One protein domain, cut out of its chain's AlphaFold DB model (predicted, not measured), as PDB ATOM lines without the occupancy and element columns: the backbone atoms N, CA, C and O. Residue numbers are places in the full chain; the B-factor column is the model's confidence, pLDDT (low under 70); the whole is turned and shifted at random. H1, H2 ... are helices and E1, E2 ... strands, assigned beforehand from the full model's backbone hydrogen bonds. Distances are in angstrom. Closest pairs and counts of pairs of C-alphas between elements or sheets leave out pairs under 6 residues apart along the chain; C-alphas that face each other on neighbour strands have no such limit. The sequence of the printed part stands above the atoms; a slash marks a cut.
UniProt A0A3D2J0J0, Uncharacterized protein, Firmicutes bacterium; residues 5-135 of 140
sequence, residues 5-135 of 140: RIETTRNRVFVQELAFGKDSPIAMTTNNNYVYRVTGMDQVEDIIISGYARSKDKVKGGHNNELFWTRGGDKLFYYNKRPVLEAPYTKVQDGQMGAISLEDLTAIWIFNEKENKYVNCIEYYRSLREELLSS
ATOM      1  N   ARG A   5     -19.606 -32.983 -43.368       89.19
ATOM      2  CA  ARG A   5     -19.608 -31.594 -42.907       89.19
ATOM      3  C   ARG A   5     -19.211 -30.608 -43.990       89.19
ATOM      4  O   ARG A   5     -19.613 -29.451 -43.895       89.19
ATOM      5  N   ILE A   6     -18.450 -31.018 -45.005       92.12
ATOM      6  CA  ILE A   6     -18.142 -30.144 -46.144       92.12
ATOM      7  C   ILE A   6     -19.435 -29.756 -46.867       92.12
ATOM      8  O   ILE A   6     -19.601 -28.597 -47.224       92.12
ATOM      9  N   GLU A   7     -20.385 -30.675 -47.008       92.12
ATOM     10  CA  GLU A   7     -21.664 -30.411 -47.676       92.12
ATOM     11  C   GLU A   7     -22.741 -29.929 -46.695       92.12
ATOM     12  O   GLU A   7     -23.572 -29.079 -47.017       92.12
ATOM     13  N   THR A   8     -22.725 -30.458 -45.471       91.62
ATOM     14  CA  THR A   8     -23.816 -30.289 -44.504       91.62
ATOM     15  C   THR A   8     -23.621 -29.131 -43.529       91.62
ATOM     16  O   THR A   8     -24.569 -28.801 -42.813       91.62
ATOM     17  N   THR A   9     -22.449 -28.479 -43.496       93.75
ATOM     18  CA  THR A   9     -22.263 -27.269 -42.678       93.75
ATOM     19  C   THR A   9     -23.254 -26.195 -43.120       93.75
ATOM     20  O   THR A   9     -23.247 -25.767 -44.269       93.75
ATOM     21  N   ARG A  10     -24.086 -25.715 -42.198       94.56
ATOM     22  CA  ARG A  10     -24.974 -24.569 -42.366       94.56
ATOM     23  C   ARG A  10     -24.318 -23.320 -41.792       94.56
ATOM     24  O   ARG A  10     -24.071 -23.231 -40.589       94.56
ATOM     25  N   ASN A  11     -24.100 -22.319 -42.630       96.00
ATOM     26  CA  ASN A  11     -23.595 -21.024 -42.199       96.00
ATOM     27  C   ASN A  11     -24.738 -20.182 -41.636       96.00
ATOM     28  O   ASN A  11     -25.788 -20.036 -42.258       96.00
ATOM     29  N   ARG A  12     -24.538 -19.625 -40.445       95.25
ATOM     30  CA  ARG A  12     -25.454 -18.674 -39.816       95.25
ATOM     31  C   ARG A  12     -24.769 -17.323 -39.724       95.25
ATOM     32  O   ARG A  12     -23.705 -17.238 -39.115       95.25
ATOM     33  N   VAL A  13     -25.347 -16.284 -40.315       94.69
ATOM     34  CA  VAL A  13     -24.739 -14.945 -40.358       94.69
ATOM     35  C   VAL A  13     -25.600 -13.979 -39.561       94.69
ATOM     36  O   VAL A  13     -26.720 -13.659 -39.949       94.69
ATOM     37  N   PHE A  14     -25.060 -13.479 -38.455       91.81
ATOM     38  CA  PHE A  14     -25.713 -12.443 -37.666       91.81
ATOM     39  C   PHE A  14     -25.322 -11.060 -38.174       91.81
ATOM     40  O   PHE A  14     -24.141 -10.769 -38.368       91.81
ATOM     41  N   VAL A  15     -26.309 -10.187 -38.343       86.31
ATOM     42  CA  VAL A  15     -26.086  -8.755 -38.547       86.31
ATOM     43  C   VAL A  15     -26.289  -8.075 -37.202       86.31
ATOM     44  O   VAL A  15     -27.329  -8.257 -36.572       86.31
ATOM     45  N   GLN A  16     -25.290  -7.333 -36.735       70.56
ATOM     46  CA  GLN A  16     -25.403  -6.587 -35.486       70.56
ATOM     47  C   GLN A  16     -25.647  -5.107 -35.769       70.56
ATOM     48  O   GLN A  16     -24.856  -4.450 -36.438       70.56
ATOM     49  N   GLU A  17     -26.742  -4.586 -35.219       65.25
ATOM     50  CA  GLU A  17     -27.076  -3.153 -35.238       65.25
ATOM     51  C   GLU A  17     -26.470  -2.397 -34.034       65.25
ATOM     52  O   GLU A  17     -26.417  -1.165 -34.014       65.25
ATOM     53  N   LEU A  18     -25.975  -3.139 -33.034       62.47
ATOM     54  CA  LEU A  18     -25.347  -2.636 -31.811       62.47
ATOM     55  C   LEU A  18     -23.838  -2.888 -31.821       62.47
ATOM     56  O   LEU A  18     -23.370  -3.879 -32.376       62.47
ATOM     57  N   ALA A  19     -23.083  -1.994 -31.178       64.25
ATOM     58  CA  ALA A  19     -21.637  -2.129 -31.087       64.25
ATOM     59  C   ALA A  19     -21.232  -3.356 -30.265       64.25
ATOM     60  O   ALA A  19     -21.794  -3.618 -29.200       64.25
ATOM     61  N   PHE A  20     -20.228  -4.080 -30.750       70.00
ATOM     62  CA  PHE A  20     -19.724  -5.290 -30.119       70.00
ATOM     63  C   PHE A  20     -18.238  -5.131 -29.827       70.00
ATOM     64  O   PHE A  20     -17.426  -4.955 -30.734       70.00
ATOM     65  N   GLY A  21     -17.900  -5.169 -28.539       74.88
ATOM     66  CA  GLY A  21     -16.569  -4.820 -28.050       74.88
ATOM     67  C   GLY A  21     -16.385  -3.313 -27.845       74.88
ATOM     68  O   GLY A  21     -17.348  -2.550 -27.774       74.88
ATOM     69  N   LYS A  22     -15.127  -2.896 -27.692       80.44
ATOM     70  CA  LYS A  22     -14.723  -1.490 -27.579       80.44
ATOM     71  C   LYS A  22     -13.698  -1.187 -28.659       80.44
ATOM     72  O   LYS A  22     -12.796  -1.998 -28.877       80.44
ATOM     73  N   ASP A  23     -13.818  -0.014 -29.263       83.25
ATOM     74  CA  ASP A  23     -12.762   0.530 -30.104       83.25
ATOM     75  C   ASP A  23     -11.506   0.758 -29.252       83.25
ATOM     76  O   ASP A  23     -11.562   1.361 -28.174       83.25
ATOM     77  N   SER A  24     -10.385   0.185 -29.677       82.94
ATOM     78  CA  SER A  24      -9.109   0.290 -28.975       82.94
ATOM     79  C   SER A  24      -7.951   0.026 -29.936       82.94
ATOM     80  O   SER A  24      -8.133  -0.716 -30.901       82.94
ATOM     81  N   PRO A  25      -6.732   0.524 -29.650       82.94
ATOM     82  CA  PRO A  25      -5.581   0.363 -30.548       82.94
ATOM     83  C   PRO A  25      -5.190  -1.092 -30.850       82.94
ATOM     84  O   PRO A  25      -4.474  -1.348 -31.810       82.94
ATOM     85  N   ILE A  26      -5.632  -2.032 -30.011       85.25
ATOM     86  CA  ILE A  26      -5.317  -3.463 -30.112       85.25
ATOM     87  C   ILE A  26      -6.469  -4.283 -30.695       85.25
ATOM     88  O   ILE A  26      -6.341  -5.497 -30.875       85.25
ATOM     89  N   ALA A  27      -7.621  -3.649 -30.920       87.56
ATOM     90  CA  ALA A  27      -8.782  -4.316 -31.472       87.56
ATOM     91  C   ALA A  27      -8.643  -4.455 -32.987       87.56
ATOM     92  O   ALA A  27      -8.148  -3.567 -33.676       87.56
ATOM     93  N   MET A  28      -9.137  -5.570 -33.511       89.88
ATOM     94  CA  MET A  28      -9.358  -5.697 -34.942       89.88
ATOM     95  C   MET A  28     -10.653  -4.979 -35.311       89.88
ATOM     96  O   MET A  28     -11.717  -5.337 -34.795       89.88
ATOM     97  N   THR A  29     -10.558  -3.993 -36.197       89.81
ATOM     98  CA  THR A  29     -11.718  -3.379 -36.846       89.81
ATOM     99  C   THR A  29     -12.235  -4.289 -37.956       89.81
ATOM    100  O   THR A  29     -11.506  -5.127 -38.488       89.81
ATOM    101  N   THR A  30     -13.513  -4.158 -38.293       92.12
ATOM    102  CA  THR A  30     -14.161  -5.001 -39.304       92.12
ATOM    103  C   THR A  30     -14.823  -4.151 -40.380       92.12
ATOM    104  O   THR A  30     -15.080  -2.966 -40.178       92.12
ATOM    105  N   ASN A  31     -15.099  -4.747 -41.538       92.06
ATOM    106  CA  ASN A  31     -15.709  -4.066 -42.676       92.06
ATOM    107  C   ASN A  31     -17.005  -4.775 -43.112       92.06
ATOM    108  O   ASN A  31     -17.104  -6.000 -43.095       92.06
ATOM    109  N   ASN A  32     -18.016  -3.999 -43.507       91.69
ATOM    110  CA  ASN A  32     -19.367  -4.482 -43.823       91.69
ATOM    111  C   ASN A  32     -19.502  -5.303 -45.120       91.69
ATOM    112  O   ASN A  32     -20.567  -5.891 -45.353       91.69
ATOM    113  N   ASN A  33     -18.444  -5.361 -45.934       94.38
ATOM    114  CA  ASN A  33     -18.326  -6.229 -47.106       94.38
ATOM    115  C   ASN A  33     -17.937  -7.671 -46.746       94.38
ATOM    116  O   ASN A  33     -18.036  -8.563 -47.592       94.38
ATOM    117  N   TYR A  34     -17.524  -7.910 -45.500       96.31
ATOM    118  CA  TYR A  34     -17.053  -9.206 -45.031       96.31
ATOM    119  C   TYR A  34     -17.887  -9.728 -43.862       96.31
ATOM    120  O   TYR A  34     -18.619  -8.999 -43.181       96.31
ATOM    121  N   VAL A  35     -17.751 -11.026 -43.627       96.25
ATOM    122  CA  VAL A  35     -18.208 -11.696 -42.418       96.25
ATOM    123  C   VAL A  35     -17.013 -12.221 -41.641       96.25
ATOM    124  O   VAL A  35     -15.982 -12.577 -42.210       96.25
ATOM    125  N   TYR A  36     -17.181 -12.289 -40.328       95.69
ATOM    126  CA  TYR A  36     -16.123 -12.600 -39.389       95.69
ATOM    127  C   TYR A  36     -16.543 -13.706 -38.435       95.69
ATOM    128  O   TYR A  36     -17.708 -13.800 -38.037       95.69
ATOM    129  N   ARG A  37     -15.583 -14.530 -38.023       93.69
ATOM    130  CA  ARG A  37     -15.796 -15.556 -37.002       93.69
ATOM    131  C   ARG A  37     -14.595 -15.648 -36.080       93.69
ATOM    132  O   ARG A  37     -13.522 -16.082 -36.488       93.69
ATOM    133  N   VAL A  38     -14.808 -15.325 -34.807       93.75
ATOM    134  CA  VAL A  38     -13.861 -15.669 -33.740       93.75
ATOM    135  C   VAL A  38     -13.801 -17.182 -33.608       93.75
ATOM    136  O   VAL A  38     -14.830 -17.846 -33.471       93.75
ATOM    137  N   THR A  39     -12.592 -17.726 -33.601       93.44
ATOM    138  CA  THR A  39     -12.366 -19.165 -33.545       93.44
ATOM    139  C   THR A  39     -11.195 -19.533 -32.626       93.44
ATOM    140  O   THR A  39     -10.718 -18.712 -31.843       93.44
ATOM    141  N   GLY A  40     -10.820 -20.808 -32.567       94.31
ATOM    142  CA  GLY A  40      -9.617 -21.293 -31.885       94.31
ATOM    143  C   GLY A  40      -8.591 -21.835 -32.880       94.31
ATOM    144  O   GLY A  40      -8.907 -22.030 -34.055       94.31
ATOM    145  N   MET A  41      -7.365 -22.075 -32.404       95.12
ATOM    146  CA  MET A  41      -6.305 -22.678 -33.225       95.12
ATOM    147  C   MET A  41      -6.667 -24.089 -33.697       95.12
ATOM    148  O   MET A  41      -6.311 -24.454 -34.806       95.12
ATOM    149  N   ASP A  42      -7.472 -24.819 -32.924       94.25
ATOM    150  CA  ASP A  42      -8.036 -26.118 -33.304       94.25
ATOM    151  C   ASP A  42      -8.823 -26.058 -34.624       94.25
ATOM    152  O   ASP A  42      -8.700 -26.933 -35.476       94.25
ATOM    153  N   GLN A  43      -9.607 -24.996 -34.830       93.94
ATOM    154  CA  GLN A  43     -10.313 -24.796 -36.096       93.94
ATOM    155  C   GLN A  43      -9.360 -24.394 -37.224       93.94
ATOM    156  O   GLN A  43      -9.584 -24.778 -38.366       93.94
ATOM    157  N   VAL A  44      -8.327 -23.600 -36.928       96.88
ATOM    158  CA  VAL A  44      -7.318 -23.205 -37.926       96.88
ATOM    159  C   VAL A  44      -6.562 -24.443 -38.417       96.88
ATOM    160  O   VAL A  44      -6.407 -24.626 -39.619       96.88
ATOM    161  N   GLU A  45      -6.176 -25.337 -37.508       95.81
ATOM    162  CA  GLU A  45      -5.570 -26.635 -37.822       95.81
ATOM    163  C   GLU A  45      -6.497 -27.515 -38.672       95.81
ATOM    164  O   GLU A  45      -6.058 -28.046 -39.695       95.81
ATOM    165  N   ASP A  46      -7.787 -27.617 -38.323       94.50
ATOM    166  CA  ASP A  46      -8.771 -28.351 -39.136       94.50
ATOM    167  C   ASP A  46      -8.902 -27.763 -40.549       94.50
ATOM    168  O   ASP A  46      -8.962 -28.520 -41.517       94.50
ATOM    169  N   ILE A  47      -8.879 -26.434 -40.702       96.25
ATOM    170  CA  ILE A  47      -8.906 -25.770 -42.015       96.25
ATOM    171  C   ILE A  47      -7.661 -26.122 -42.833       96.25
ATOM    172  O   ILE A  47      -7.777 -26.413 -44.019       96.25
ATOM    173  N   ILE A  48      -6.473 -26.134 -42.227       95.69
ATOM    174  CA  ILE A  48      -5.227 -26.475 -42.931       95.69
ATOM    175  C   ILE A  48      -5.267 -27.935 -43.415       95.69
ATOM    176  O   ILE A  48      -4.901 -28.239 -44.555       95.69
ATOM    177  N   ILE A  49      -5.743 -28.845 -42.562       93.69
ATOM    178  CA  ILE A  49      -5.810 -30.282 -42.852       93.69
ATOM    179  C   ILE A  49      -6.880 -30.584 -43.906       93.69
ATOM    180  O   ILE A  49      -6.608 -31.301 -44.874       93.69
ATOM    181  N   SER A  50      -8.089 -30.057 -43.717       93.81
ATOM    182  CA  SER A  50      -9.253 -30.363 -44.555       93.81
ATOM    183  C   SER A  50      -9.357 -29.486 -45.800       93.81
ATOM    184  O   SER A  50      -9.876 -29.930 -46.819       93.81
ATOM    185  N   GLY A  51      -8.843 -28.258 -45.738       96.31
ATOM    186  CA  GLY A  51      -9.056 -27.206 -46.728       96.31
ATOM    187  C   GLY A  51     -10.334 -26.387 -46.519       96.31
ATOM    188  O   GLY A  51     -10.635 -25.562 -47.377       96.31
ATOM    189  N   TYR A  52     -11.088 -26.594 -45.429       96.62
ATOM    190  CA  TYR A  52     -12.409 -25.985 -45.244       96.62
ATOM    191  C   TYR A  52     -12.668 -25.488 -43.817       96.62
ATOM    192  O   TYR A  52     -12.389 -26.165 -42.829       96.62
ATOM    193  N   ALA A  53     -13.301 -24.320 -43.706       96.38
ATOM    194  CA  ALA A  53     -13.960 -23.853 -42.496       96.38
ATOM    195  C   ALA A  53     -15.359 -24.477 -42.411       96.38
ATOM    196  O   ALA A  53     -16.264 -24.142 -43.177       96.38
ATOM    197  N   ARG A  54     -15.519 -25.401 -41.464       93.81
ATOM    198  CA  ARG A  54     -16.685 -26.281 -41.328       93.81
ATOM    199  C   ARG A  54     -17.082 -26.467 -39.873       93.81
ATOM    200  O   ARG A  54     -16.298 -26.184 -38.964       93.81
ATOM    201  N   SER A  55     -18.305 -26.928 -39.645       90.44
ATOM    202  CA  SER A  55     -18.802 -27.218 -38.300       90.44
ATOM    203  C   SER A  55     -17.951 -28.274 -37.589       90.44
ATOM    204  O   SER A  55     -17.307 -29.120 -38.211       90.44
ATOM    205  N   LYS A  56     -17.972 -28.263 -36.255       83.94
ATOM    206  CA  LYS A  56     -17.379 -29.347 -35.459       83.94
ATOM    207  C   LYS A  56     -18.264 -30.594 -35.533       83.94
ATOM    208  O   LYS A  56     -19.483 -30.460 -35.568       83.94
ATOM    209  N   ASP A  57     -17.654 -31.779 -35.471       72.44
ATOM    210  CA  ASP A  57     -18.365 -33.072 -35.497       72.44
ATOM    211  C   ASP A  57     -19.420 -33.211 -34.392       72.44
ATOM    212  O   ASP A  57     -20.473 -33.813 -34.586       72.44
ATOM    213  N   LYS A  58     -19.134 -32.679 -33.197       68.31
ATOM    214  CA  LYS A  58     -20.037 -32.738 -32.043       68.31
ATOM    215  C   LYS A  58     -19.963 -31.446 -31.250       68.31
ATOM    216  O   LYS A  58     -18.898 -31.070 -30.760       68.31
ATOM    217  N   VAL A  59     -21.109 -30.798 -31.064       63.41
ATOM    218  CA  VAL A  59     -21.237 -29.612 -30.212       63.41
ATOM    219  C   VAL A  59     -22.176 -29.948 -29.054       63.41
ATOM    220  O   VAL A  59     -23.252 -30.509 -29.258       63.41
ATOM    221  N   LYS A  60     -21.794 -29.624 -27.812       56.28
ATOM    222  CA  LYS A  60     -22.738 -29.685 -26.682       56.28
ATOM    223  C   LYS A  60     -23.841 -28.648 -26.928       56.28
ATOM    224  O   LYS A  60     -23.523 -27.474 -27.082       56.28
ATOM    225  N   GLY A  61     -25.108 -29.073 -26.946       61.59
ATOM    226  CA  GLY A  61     -26.266 -28.167 -27.046       61.59
ATOM    227  C   GLY A  61     -27.113 -28.258 -28.323       61.59
ATOM    228  O   GLY A  61     -27.993 -27.429 -28.494       61.59
ATOM    229  N   GLY A  62     -26.896 -29.238 -29.209       58.09
ATOM    230  CA  GLY A  62     -27.844 -29.558 -30.294       58.09
ATOM    231  C   GLY A  62     -27.724 -28.728 -31.580       58.09
ATOM    232  O   GLY A  62     -28.366 -29.070 -32.570       58.09
ATOM    233  N   HIS A  63     -26.856 -27.713 -31.615       64.75
ATOM    234  CA  HIS A  63     -26.468 -26.990 -32.836       64.75
ATOM    235  C   HIS A  63     -25.452 -27.793 -33.657       64.75
ATOM    236  O   HIS A  63     -24.309 -27.378 -33.864       64.75
ATOM    237  N   ASN A  64     -25.847 -28.997 -34.060       76.25
ATOM    238  CA  ASN A  64     -25.029 -29.822 -34.935       76.25
ATOM    239  C   ASN A  64     -24.987 -29.177 -36.325       76.25
ATOM    240  O   ASN A  64     -25.990 -28.652 -36.805       76.25
ATOM    241  N   ASN A  65     -23.823 -29.227 -36.961       87.25
ATOM    242  CA  ASN A  65     -23.602 -28.752 -38.324       87.25
ATOM    243  C   ASN A  65     -23.761 -27.243 -38.565       87.25
ATOM    244  O   ASN A  65     -23.839 -26.833 -39.713       87.25
ATOM    245  N   GLU A  66     -23.758 -26.391 -37.537       90.94
ATOM    246  CA  GLU A  66     -23.840 -24.933 -37.730       90.94
ATOM    247  C   GLU A  66     -22.484 -24.233 -37.544       90.94
ATOM    248  O   GLU A  66     -21.715 -24.530 -36.622       90.94
ATOM    249  N   LEU A  67     -22.204 -23.256 -38.412       92.81
ATOM    250  CA  LEU A  67     -21.059 -22.357 -38.312       92.81
ATOM    251  C   LEU A  67     -21.548 -20.908 -38.261       92.81
ATOM    252  O   LEU A  67     -22.150 -20.399 -39.199       92.81
ATOM    253  N   PHE A  68     -21.297 -20.246 -37.139       93.50
ATOM    254  CA  PHE A  68     -21.758 -18.885 -36.875       93.50
ATOM    255  C   PHE A  68     -20.731 -17.835 -37.299       93.50
ATOM    256  O   PHE A  68     -19.553 -17.929 -36.938       93.50
ATOM    257  N   TRP A  69     -21.215 -16.811 -37.983       95.06
ATOM    258  CA  TRP A  69     -20.478 -15.662 -38.484       95.06
ATOM    259  C   TRP A  69     -21.185 -14.377 -38.065       95.06
ATOM    260  O   TRP A  69     -22.377 -14.369 -37.761       95.06
ATOM    261  N   THR A  70     -20.459 -13.271 -38.058       94.25
ATOM    262  CA  THR A  70     -21.005 -11.933 -37.818       94.25
ATOM    263  C   THR A  70     -20.638 -11.043 -38.992       94.25
ATOM    264  O   THR A  70     -19.474 -10.998 -39.385       94.25
ATOM    265  N   ARG A  71     -21.613 -10.345 -39.573       93.88
ATOM    266  CA  ARG A  71     -21.338  -9.332 -40.591       93.88
ATOM    267  C   ARG A  71     -20.537  -8.195 -39.963       93.88
ATOM    268  O   ARG A  71     -20.907  -7.707 -38.897       93.88
ATOM    269  N   GLY A  72     -19.449  -7.802 -40.618       92.81
ATOM    270  CA  GLY A  72     -18.607  -6.712 -40.145       92.81
ATOM    271  C   GLY A  72     -19.264  -5.343 -40.246       92.81
ATOM    272  O   GLY A  72     -20.356  -5.178 -40.792       92.81
ATOM    273  N   GLY A  73     -18.551  -4.346 -39.741       90.94
ATOM    274  CA  GLY A  73     -18.917  -2.944 -39.843       90.94
ATOM    275  C   GLY A  73     -18.226  -2.104 -38.778       90.94
ATOM    276  O   GLY A  73     -17.589  -2.624 -37.863       90.94
ATOM    277  N   ASP A  74     -18.433  -0.794 -38.858       87.19
ATOM    278  CA  ASP A  74     -17.699   0.215 -38.081       87.19
ATOM    279  C   ASP A  74     -17.879   0.110 -36.556       87.19
ATOM    280  O   ASP A  74     -17.215   0.807 -35.794       87.19
ATOM    281  N   LYS A  75     -18.811  -0.732 -36.094       84.88
ATOM    282  CA  LYS A  75     -19.148  -0.920 -34.679       84.88
ATOM    283  C   LYS A  75     -18.786  -2.309 -34.132       84.88
ATOM    284  O   LYS A  75     -19.066  -2.576 -32.964       84.88
ATOM    285  N   LEU A  76     -18.199  -3.192 -34.941       87.12
ATOM    286  CA  LEU A  76     -17.781  -4.532 -34.521       87.12
ATOM    287  C   LEU A  76     -16.258  -4.587 -34.366       87.12
ATOM    288  O   LEU A  76     -15.518  -4.373 -35.329       87.12
ATOM    289  N   PHE A  77     -15.818  -4.930 -33.152       87.62
ATOM    290  CA  PHE A  77     -14.415  -4.973 -32.749       87.62
ATOM    291  C   PHE A  77     -14.073  -6.298 -32.058       87.62
ATOM    292  O   PHE A  77     -14.760  -6.727 -31.125       87.62
ATOM    293  N   TYR A  78     -12.959  -6.924 -32.445       84.19
ATOM    294  CA  TYR A  78     -12.464  -8.145 -31.794       84.19
ATOM    295  C   TYR A  78     -11.193  -7.890 -30.976       84.19
ATOM    296  O   TYR A  78     -10.213  -7.359 -31.486       84.19
ATOM    297  N   TYR A  79     -11.194  -8.305 -29.703       78.88
ATOM    298  CA  TYR A  79     -10.159  -7.943 -28.714       78.88
ATOM    299  C   TYR A  79      -9.610  -9.123 -27.893       78.88
ATOM    300  O   TYR A  79      -8.715  -8.949 -27.072       78.88
ATOM    301  N   ASN A  80     -10.135 -10.335 -28.073       80.69
ATOM    302  CA  ASN A  80      -9.831 -11.475 -27.198       80.69
ATOM    303  C   ASN A  80      -8.556 -12.250 -27.585       80.69
ATOM    304  O   ASN A  80      -8.366 -13.365 -27.103       80.69
ATOM    305  N   LYS A  81      -7.710 -11.678 -28.456       88.31
ATOM    306  CA  LYS A  81      -6.492 -12.273 -29.039       88.31
ATOM    307  C   LYS A  81      -6.700 -13.634 -29.721       88.31
ATOM    308  O   LYS A  81      -5.733 -14.331 -30.025       88.31
ATOM    309  N   ARG A  82      -7.949 -14.048 -29.940       92.81
ATOM    310  CA  ARG A  82      -8.260 -15.320 -30.586       92.81
ATOM    311  C   ARG A  82      -8.168 -15.165 -32.100       92.81
ATOM    312  O   ARG A  82      -8.456 -14.079 -32.597       92.81
ATOM    313  N   PRO A  83      -7.855 -16.242 -32.835       96.19
ATOM    314  CA  PRO A  83      -7.924 -16.217 -34.287       96.19
ATOM    315  C   PRO A  83      -9.294 -15.749 -34.781       96.19
ATOM    316  O   PRO A  83     -10.325 -16.136 -34.218       96.19
ATOM    317  N   VAL A  84      -9.307 -14.955 -35.849       96.75
ATOM    318  CA  VAL A  84     -10.539 -14.526 -36.517       96.75
ATOM    319  C   VAL A  84     -10.466 -14.890 -37.993       96.75
ATOM    320  O   VAL A  84      -9.518 -14.525 -38.681       96.75
ATOM    321  N   LEU A  85     -11.469 -15.619 -38.475       97.69
ATOM    322  CA  LEU A  85     -11.647 -15.886 -39.900       97.69
ATOM    323  C   LEU A  85     -12.397 -14.721 -40.537       97.69
ATOM    324  O   LEU A  85     -13.340 -14.211 -39.930       97.69
ATOM    325  N   GLU A  86     -12.017 -14.356 -41.754       98.00
ATOM    326  CA  GLU A  86     -12.711 -13.378 -42.588       98.00
ATOM    327  C   GLU A  86     -13.030 -13.994 -43.952       98.00
ATOM    328  O   GLU A  86     -12.181 -14.651 -44.562       98.00
ATOM    329  N   ALA A  87     -14.250 -13.768 -44.430       98.06
ATOM    330  CA  ALA A  87     -14.676 -14.157 -45.767       98.06
ATOM    331  C   ALA A  87     -15.572 -13.072 -46.384       98.06
ATOM    332  O   ALA A  87     -16.254 -12.348 -45.648       98.06
ATOM    333  N   PRO A  88     -15.639 -12.955 -47.722       97.12
ATOM    334  CA  PRO A  88     -16.569 -12.046 -48.378       97.12
ATOM    335  C   PRO A  88     -18.015 -12.398 -48.020       97.12
ATOM    336  O   PRO A  88     -18.409 -13.563 -48.078       97.12
ATOM    337  N   TYR A  89     -18.851 -11.397 -47.734       92.31
ATOM    338  CA  TYR A  89     -20.280 -11.623 -47.471       92.31
ATOM    339  C   TYR A  89     -21.004 -12.272 -48.665       92.31
ATOM    340  O   TYR A  89     -21.981 -12.997 -48.502       92.31
ATOM    341  N   THR A  90     -20.498 -12.077 -49.883       94.31
ATOM    342  CA  THR A  90     -21.026 -12.736 -51.086       94.31
ATOM    343  C   THR A  90     -20.776 -14.245 -51.113       94.31
ATOM    344  O   THR A  90     -21.480 -14.951 -51.831       94.31
ATOM    345  N   LYS A  91     -19.803 -14.740 -50.339       95.56
ATOM    346  CA  LYS A  91     -19.424 -16.157 -50.244       95.56
ATOM    347  C   LYS A  91     -20.041 -16.875 -49.045       95.56
ATOM    348  O   LYS A  91     -20.067 -18.103 -49.042       95.56
ATOM    349  N   VAL A  92     -20.521 -16.120 -48.053       96.06
ATOM    350  CA  VAL A  92     -21.097 -16.646 -46.809       96.06
ATOM    351  C   VAL A  92     -22.397 -15.910 -46.481       96.06
ATOM    352  O   VAL A  92     -22.384 -14.796 -45.952       96.06
ATOM    353  N   GLN A  93     -23.529 -16.548 -46.772       94.19
ATOM    354  CA  GLN A  93     -24.877 -16.023 -46.524       94.19
ATOM    355  C   GLN A  93     -25.581 -16.779 -45.383       94.19
ATOM    356  O   GLN A  93     -25.270 -17.939 -45.107       94.19
ATOM    357  N   ASP A  94     -26.538 -16.133 -44.700       95.75
ATOM    358  CA  ASP A  94     -27.315 -16.804 -43.647       95.75
ATOM    359  C   ASP A  94     -28.141 -17.954 -44.239       95.75
ATOM    360  O   ASP A  94     -28.843 -17.787 -45.233       95.75
ATOM    361  N   GLY A  95     -28.041 -19.132 -43.627       94.06
ATOM    362  CA  GLY A  95     -28.704 -20.352 -44.078       94.06
ATOM    363  C   GLY A  95     -27.989 -21.091 -45.214       94.06
ATOM    364  O   GLY A  95     -28.430 -22.186 -45.563       94.06
ATOM    365  N   GLN A  96     -26.891 -20.556 -45.762       95.62
ATOM    366  CA  GLN A  96     -26.127 -21.217 -46.823       95.62
ATOM    367  C   GLN A  96     -25.572 -22.561 -46.341       95.62
ATOM    368  O   GLN A  96     -24.863 -22.625 -45.332       95.62
ATOM    369  N   MET A  97     -25.857 -23.617 -47.100       95.19
ATOM    370  CA  MET A  97     -25.262 -24.939 -46.915       95.19
ATOM    371  C   MET A  97     -23.901 -25.017 -47.618       95.19
ATOM    372  O   MET A  97     -23.711 -24.406 -48.671       95.19
ATOM    373  N   GLY A  98     -22.982 -25.784 -47.042       95.06
ATOM    374  CA  GLY A  98     -21.621 -25.970 -47.526       95.06
ATOM    375  C   GLY A  98     -20.585 -25.264 -46.653       95.06
ATOM    376  O   GLY A  98     -20.751 -24.115 -46.238       95.06
ATOM    377  N   ALA A  99     -19.493 -25.962 -46.366       95.62
ATOM    378  CA  ALA A  99     -18.323 -25.400 -45.716       95.62
ATOM    379  C   ALA A  99     -17.629 -24.372 -46.620       95.62
ATOM    380  O   ALA A  99     -17.725 -24.425 -47.845       95.62
ATOM    381  N   ILE A 100     -16.897 -23.444 -46.008       97.50
ATOM    382  CA  ILE A 100     -16.200 -22.379 -46.737       97.50
ATOM    383  C   ILE A 100     -14.776 -22.834 -47.023       97.50
ATOM    384  O   ILE A 100     -14.058 -23.209 -46.099       97.50
ATOM    385  N   SER A 101     -14.361 -22.833 -48.289       97.19
ATOM    386  CA  SER A 101     -13.006 -23.252 -48.653       97.19
ATOM    387  C   SER A 101     -11.955 -22.280 -48.103       97.19
ATOM    388  O   SER A 101     -12.223 -21.088 -47.950       97.19
ATOM    389  N   LEU A 102     -10.741 -22.769 -47.836       97.62
ATOM    390  CA  LEU A 102      -9.596 -21.915 -47.493       97.62
ATOM    391  C   LEU A 102      -9.317 -20.868 -48.591       97.62
ATOM    392  O   LEU A 102      -8.887 -19.755 -48.293       97.62
ATOM    393  N   GLU A 103      -9.617 -21.190 -49.848       96.88
ATOM    394  CA  GLU A 103      -9.458 -20.266 -50.976       96.88
ATOM    395  C   GLU A 103     -10.491 -19.135 -50.976       96.88
ATOM    396  O   GLU A 103     -10.188 -18.025 -51.407       96.88
ATOM    397  N   ASP A 104     -11.686 -19.373 -50.433       97.62
ATOM    398  CA  ASP A 104     -12.722 -18.347 -50.293       97.62
ATOM    399  C   ASP A 104     -12.536 -17.466 -49.042       97.62
ATOM    400  O   ASP A 104     -13.199 -16.431 -48.923       97.62
ATOM    401  N   LEU A 105     -11.643 -17.834 -48.113       98.19
ATOM    402  CA  LEU A 105     -11.255 -16.962 -47.001       98.19
ATOM    403  C   LEU A 105     -10.336 -15.836 -47.498       98.19
ATOM    404  O   LEU A 105      -9.370 -16.068 -48.227       98.19
ATOM    405  N   THR A 106     -10.600 -14.606 -47.060       97.81
ATOM    406  CA  THR A 106      -9.756 -13.437 -47.371       97.81
ATOM    407  C   THR A 106      -8.698 -13.189 -46.310       97.81
ATOM    408  O   THR A 106      -7.631 -12.647 -46.611       97.81
ATOM    409  N   ALA A 107      -8.960 -13.613 -45.073       98.06
ATOM    410  CA  ALA A 107      -7.987 -13.519 -44.002       98.06
ATOM    411  C   ALA A 107      -8.162 -14.600 -42.934       98.06
ATOM    412  O   ALA A 107      -9.270 -15.033 -42.603       98.06
ATOM    413  N   ILE A 108      -7.031 -14.969 -42.334       97.94
ATOM    414  CA  ILE A 108      -6.973 -15.620 -41.025       97.94
ATOM    415  C   ILE A 108      -6.152 -14.694 -40.137       97.94
ATOM    416  O   ILE A 108      -4.925 -14.659 -40.215       97.94
ATOM    417  N   TRP A 109      -6.844 -13.902 -39.329       97.38
ATOM    418  CA  TRP A 109      -6.242 -12.905 -38.460       97.38
ATOM    419  C   TRP A 109      -5.729 -13.554 -37.180       97.38
ATOM    420  O   TRP A 109      -6.510 -14.114 -36.407       97.38
ATOM    421  N   ILE A 110      -4.426 -13.447 -36.935       96.50
ATOM    422  CA  ILE A 110      -3.758 -13.941 -35.729       96.50
ATOM    423  C   ILE A 110      -3.206 -12.752 -34.950       96.50
ATOM    424  O   ILE A 110      -2.583 -11.856 -35.519       96.50
ATOM    425  N   PHE A 111      -3.433 -12.729 -33.639       95.38
ATOM    426  CA  PHE A 111      -2.899 -11.668 -32.796       95.38
ATOM    427  C   PHE A 111      -1.392 -11.856 -32.580       95.38
ATOM    428  O   PHE A 111      -0.956 -12.857 -32.014       95.38
ATOM    429  N   ASN A 112      -0.594 -10.881 -33.011       94.44
ATOM    430  CA  ASN A 112       0.839 -10.828 -32.759       94.44
ATOM    431  C   ASN A 112       1.086 -10.090 -31.440       94.44
ATOM    432  O   ASN A 112       0.929  -8.872 -31.360       94.44
ATOM    433  N   GLU A 113       1.502 -10.820 -30.406       92.62
ATOM    434  CA  GLU A 113       1.740 -10.239 -29.080       92.62
ATOM    435  C   GLU A 113       2.928  -9.275 -29.027       92.62
ATOM    436  O   GLU A 113       2.920  -8.359 -28.207       92.62
ATOM    437  N   LYS A 114       3.926  -9.441 -29.902       92.69
ATOM    438  CA  LYS A 114       5.093  -8.548 -29.952       92.69
ATOM    439  C   LYS A 114       4.726  -7.182 -30.525       92.69
ATOM    440  O   LYS A 114       5.222  -6.166 -30.058       92.69
ATOM    441  N   GLU A 115       3.857  -7.173 -31.532       91.25
ATOM    442  CA  GLU A 115       3.405  -5.956 -32.219       91.25
ATOM    443  C   GLU A 115       2.074  -5.421 -31.678       91.25
ATOM    444  O   GLU A 115       1.635  -4.349 -32.085       91.25
ATOM    445  N   ASN A 116       1.445  -6.158 -30.757       91.19
ATOM    446  CA  ASN A 116       0.181  -5.823 -30.107       91.19
ATOM    447  C   ASN A 116      -0.966  -5.540 -31.101       91.19
ATOM    448  O   ASN A 116      -1.780  -4.644 -30.887       91.19
ATOM    449  N   LYS A 117      -1.012  -6.297 -32.206       92.44
ATOM    450  CA  LYS A 117      -1.992  -6.122 -33.289       92.44
ATOM    451  C   LYS A 117      -2.339  -7.445 -33.969       92.44
ATOM    452  O   LYS A 117      -1.566  -8.401 -33.914       92.44
ATOM    453  N   TYR A 118      -3.470  -7.481 -34.665       94.19
ATOM    454  CA  TYR A 118      -3.810  -8.597 -35.547       94.19
ATOM    455  C   TYR A 118      -3.039  -8.516 -36.866       94.19
ATOM    456  O   TYR A 118      -2.890  -7.445 -37.453       94.19
ATOM    457  N   VAL A 119      -2.558  -9.666 -37.329       95.75
ATOM    458  CA  VAL A 119      -1.839  -9.834 -38.593       95.75
ATOM    459  C   VAL A 119      -2.585 -10.865 -39.430       95.75
ATOM    460  O   VAL A 119      -2.996 -11.904 -38.912       95.75
ATOM    461  N   ASN A 120      -2.792 -10.570 -40.713       97.25
ATOM    462  CA  ASN A 120      -3.378 -11.531 -41.640       97.25
ATOM    463  C   ASN A 120      -2.328 -12.586 -42.014       97.25
ATOM    464  O   ASN A 120      -1.293 -12.253 -42.588       97.25
ATOM    465  N   CYS A 121      -2.617 -13.849 -41.711       97.81
ATOM    466  CA  CYS A 121      -1.740 -14.991 -41.953       97.81
ATOM    467  C   CYS A 121      -2.277 -15.946 -43.037       97.81
ATOM    468  O   CYS A 121      -1.825 -17.087 -43.107       97.81
ATOM    469  N   ILE A 122      -3.240 -15.524 -43.868       98.06
ATOM    470  CA  ILE A 122      -3.881 -16.405 -44.863       98.06
ATOM    471  C   ILE A 122      -2.871 -17.065 -45.815       98.06
ATOM    472  O   ILE A 122      -2.896 -18.282 -45.974       98.06
ATOM    473  N   GLU A 123      -1.934 -16.293 -46.367       98.06
ATOM    474  CA  GLU A 123      -0.931 -16.791 -47.320       98.06
ATOM    475  C   GLU A 123       0.016 -17.815 -46.685       98.06
ATOM    476  O   GLU A 123       0.353 -18.828 -47.295       98.06
ATOM    477  N   TYR A 124       0.381 -17.605 -45.416       97.62
ATOM    478  CA  TYR A 124       1.165 -18.581 -44.660       97.62
ATOM    479  C   TYR A 124       0.423 -19.919 -44.543       97.62
ATOM    480  O   TYR A 124       1.005 -20.977 -44.783       97.62
ATOM    481  N   TYR A 125      -0.870 -19.892 -44.210       97.44
ATOM    482  CA  TYR A 125      -1.651 -21.119 -44.045       97.44
ATOM    483  C   TYR A 125      -1.981 -21.817 -45.370       97.44
ATOM    484  O   TYR A 125      -2.039 -23.048 -45.392       97.44
ATOM    485  N   ARG A 126      -2.132 -21.068 -46.471       97.69
ATOM    486  CA  ARG A 126      -2.208 -21.629 -47.832       97.69
ATOM    487  C   ARG A 126      -0.930 -22.391 -48.183       97.69
ATOM    488  O   ARG A 126      -1.003 -23.583 -48.472       97.69
ATOM    489  N   SER A 127       0.237 -21.759 -48.024       96.75
ATOM    490  CA  SER A 127       1.543 -22.397 -48.259       96.75
ATOM    491  C   SER A 127       1.732 -23.653 -47.402       96.75
ATOM    492  O   SER A 127       2.104 -24.713 -47.902       96.75
ATOM    493  N   LEU A 128       1.415 -23.571 -46.105       95.81
ATOM    494  CA  LEU A 128       1.534 -24.708 -45.191       95.81
ATOM    495  C   LEU A 128       0.658 -25.892 -45.629       95.81
ATOM    496  O   LEU A 128       1.060 -27.054 -45.529       95.81
ATOM    497  N   ARG A 129      -0.545 -25.613 -46.137       94.62
ATOM    498  CA  ARG A 129      -1.429 -26.642 -46.681       94.62
ATOM    499  C   ARG A 129      -0.840 -27.295 -47.934       94.62
ATOM    500  O   ARG A 129      -0.886 -28.521 -48.047       94.62
ATOM    501  N   GLU A 130      -0.298 -26.514 -48.862       95.00
ATOM    502  CA  GLU A 130       0.333 -27.029 -50.085       95.00
ATOM    503  C   GLU A 130       1.522 -27.950 -49.777       95.00
ATOM    504  O   GLU A 130       1.661 -29.023 -50.376       95.00
ATOM    505  N   GLU A 131       2.343 -27.589 -48.789       94.31
ATOM    506  CA  GLU A 131       3.446 -28.421 -48.299       94.31
ATOM    507  C   GLU A 131       2.948 -29.747 -47.699       94.31
ATOM    508  O   GLU A 131       3.490 -30.824 -47.986       94.31
ATOM    509  N   LEU A 132       1.871 -29.705 -46.906       91.94
ATOM    510  CA  LEU A 132       1.240 -30.899 -46.334       91.94
ATOM    511  C   LEU A 132       0.667 -31.835 -47.407       91.94
ATOM    512  O   LEU A 132       0.765 -33.057 -47.282       91.94
ATOM    513  N   LEU A 133       0.080 -31.286 -48.470       90.94
ATOM    514  CA  LEU A 133      -0.403 -32.079 -49.602       90.94
ATOM    515  C   LEU A 133       0.758 -32.680 -50.407       90.94
ATOM    516  O   LEU A 133       0.723 -33.860 -50.758       90.94
ATOM    517  N   SER A 134       1.814 -31.898 -50.638       89.44
ATOM    518  CA  SER A 134       2.992 -32.321 -51.404       89.44
ATOM    519  C   SER A 134       3.791 -33.420 -50.699       89.44
ATOM    520  O   SER A 134       4.260 -34.363 -51.338       89.44
ATOM    521  N   SER A 135       3.931 -33.335 -49.374       83.81
ATOM    522  CA  SER A 135       4.637 -34.337 -48.563       83.81
ATOM    523  C   SER A 135       3.900 -35.679 -48.514       83.81
ATOM    524  O   SER A 135       4.533 -36.724 -48.642       83.81
TER     525      SER A 135
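This is residues 5 to 135 of the 140 residues of an uncharacterized protein of Firmicutes bacterium (UniProt A0A3D2J0J0). One strongly twisted sheet of six strands runs through the domain, with E2 and E4 near the middle, the parallel pair E1 and E3 at one edge and the hairpin of E5 and E6 at the other. Two helices, H2 and H3, pack on each other at a steep angle and meet the sheet only with their first residues, while long loops make up much of the rest. The printed part has 131 residues with three named helices and six named strands, in the order H1 E1 E2 H2 E3 E4 E5 E6 H3; the sheet's order is E1 E3 E2 E4 E5 E6, mixed. The class is mixed, helices and strands, with 59 residues, under half of those printed, in named elements. The whole is compact, with a radius of gyration of the C-alphas of 14.6 A, and rounded, with spans of 40 by 34 by 29 A.

In the sheet, E2, residues 34 to 38, and E4, residues 84 to 88, are antiparallel neighbours at 160 degrees, with N 35 and O 87 2.8 A apart, within hydrogen-bond range. On the other side of E2 is E3, residues 66 to 71, antiparallel to it at 124 degrees, with N 36 and O 70 at 2.8 A. The edge strand E1, residues 10 to 14, is parallel to E3 at 30 degrees, with N 12 and O 67 at 2.8 A. The pairing of E3 is staggered: its residues 66 to 70 pair with E1 and its residues 70 to 71 with E2. E4, E5, residues 107 to 112, and E6, residues 117 to 120, form a meander, each strand the antiparallel neighbour of the one before, in two hairpins. N 109 and O 84 are 2.8 A apart between E4 and E5, and N 112 and O 117 are 2.8 A apart between E5 and the edge strand E6. From edge to edge the strands' lines turn by 141 degrees. H3, residues 122 to 135, is on the sheet but only grazes it, with its residues 122 to 125; the closest C-alphas of H3 and E5 are those of Ile 122 and Ile 108, 5.0 A apart. H2, residues 41 to 50, also only grazes the sheet, with its residues 41 to 44. H2 and H3 touch, the closest C-alphas being those of Ile 48 and Arg 129, 5.3 A apart; they run the same way at a steep tilt of 49 degrees. H1, residues 5 to 8, is not on the sheet and is apart from H2 and H3. In H2 and H3 every O i to N i+4 pair is within hydrogen-bond range; H1 is too short for such a pair, and its 1 pair of O i and N i+3 is not within range.

H1 begins at C-alpha 5, at (-19.608, -31.594, -42.907). E3 is 16.1 A from first to last C-alpha, E5 14.5 A, E4 13.5 A, E2 13.4 A, E1 13.0 A and E6 10.0 A. E4 begins at C-alpha 84, at (-10.539, -14.526, -36.517). H2 measures 14.0 A, H1 4.7 A and H3 20.2 A, ending at C-alpha 135, at (4.637, -34.337, -48.563).

The C-alphas farthest apart are those of Leu 18 and Ser 135, 46.7 A. The printed part has no cut. Long links join E1 to E2, H2 to E3, E3 to E4 and E4 to E5. Short antiparallel pairings join residues 28 to 29 with 77 to 78, and residues 52 to 53 with 100 to 101. The mean pLDDT of the printed part is 90.3; residues 17 to 19 and 58 to 63 are under 70.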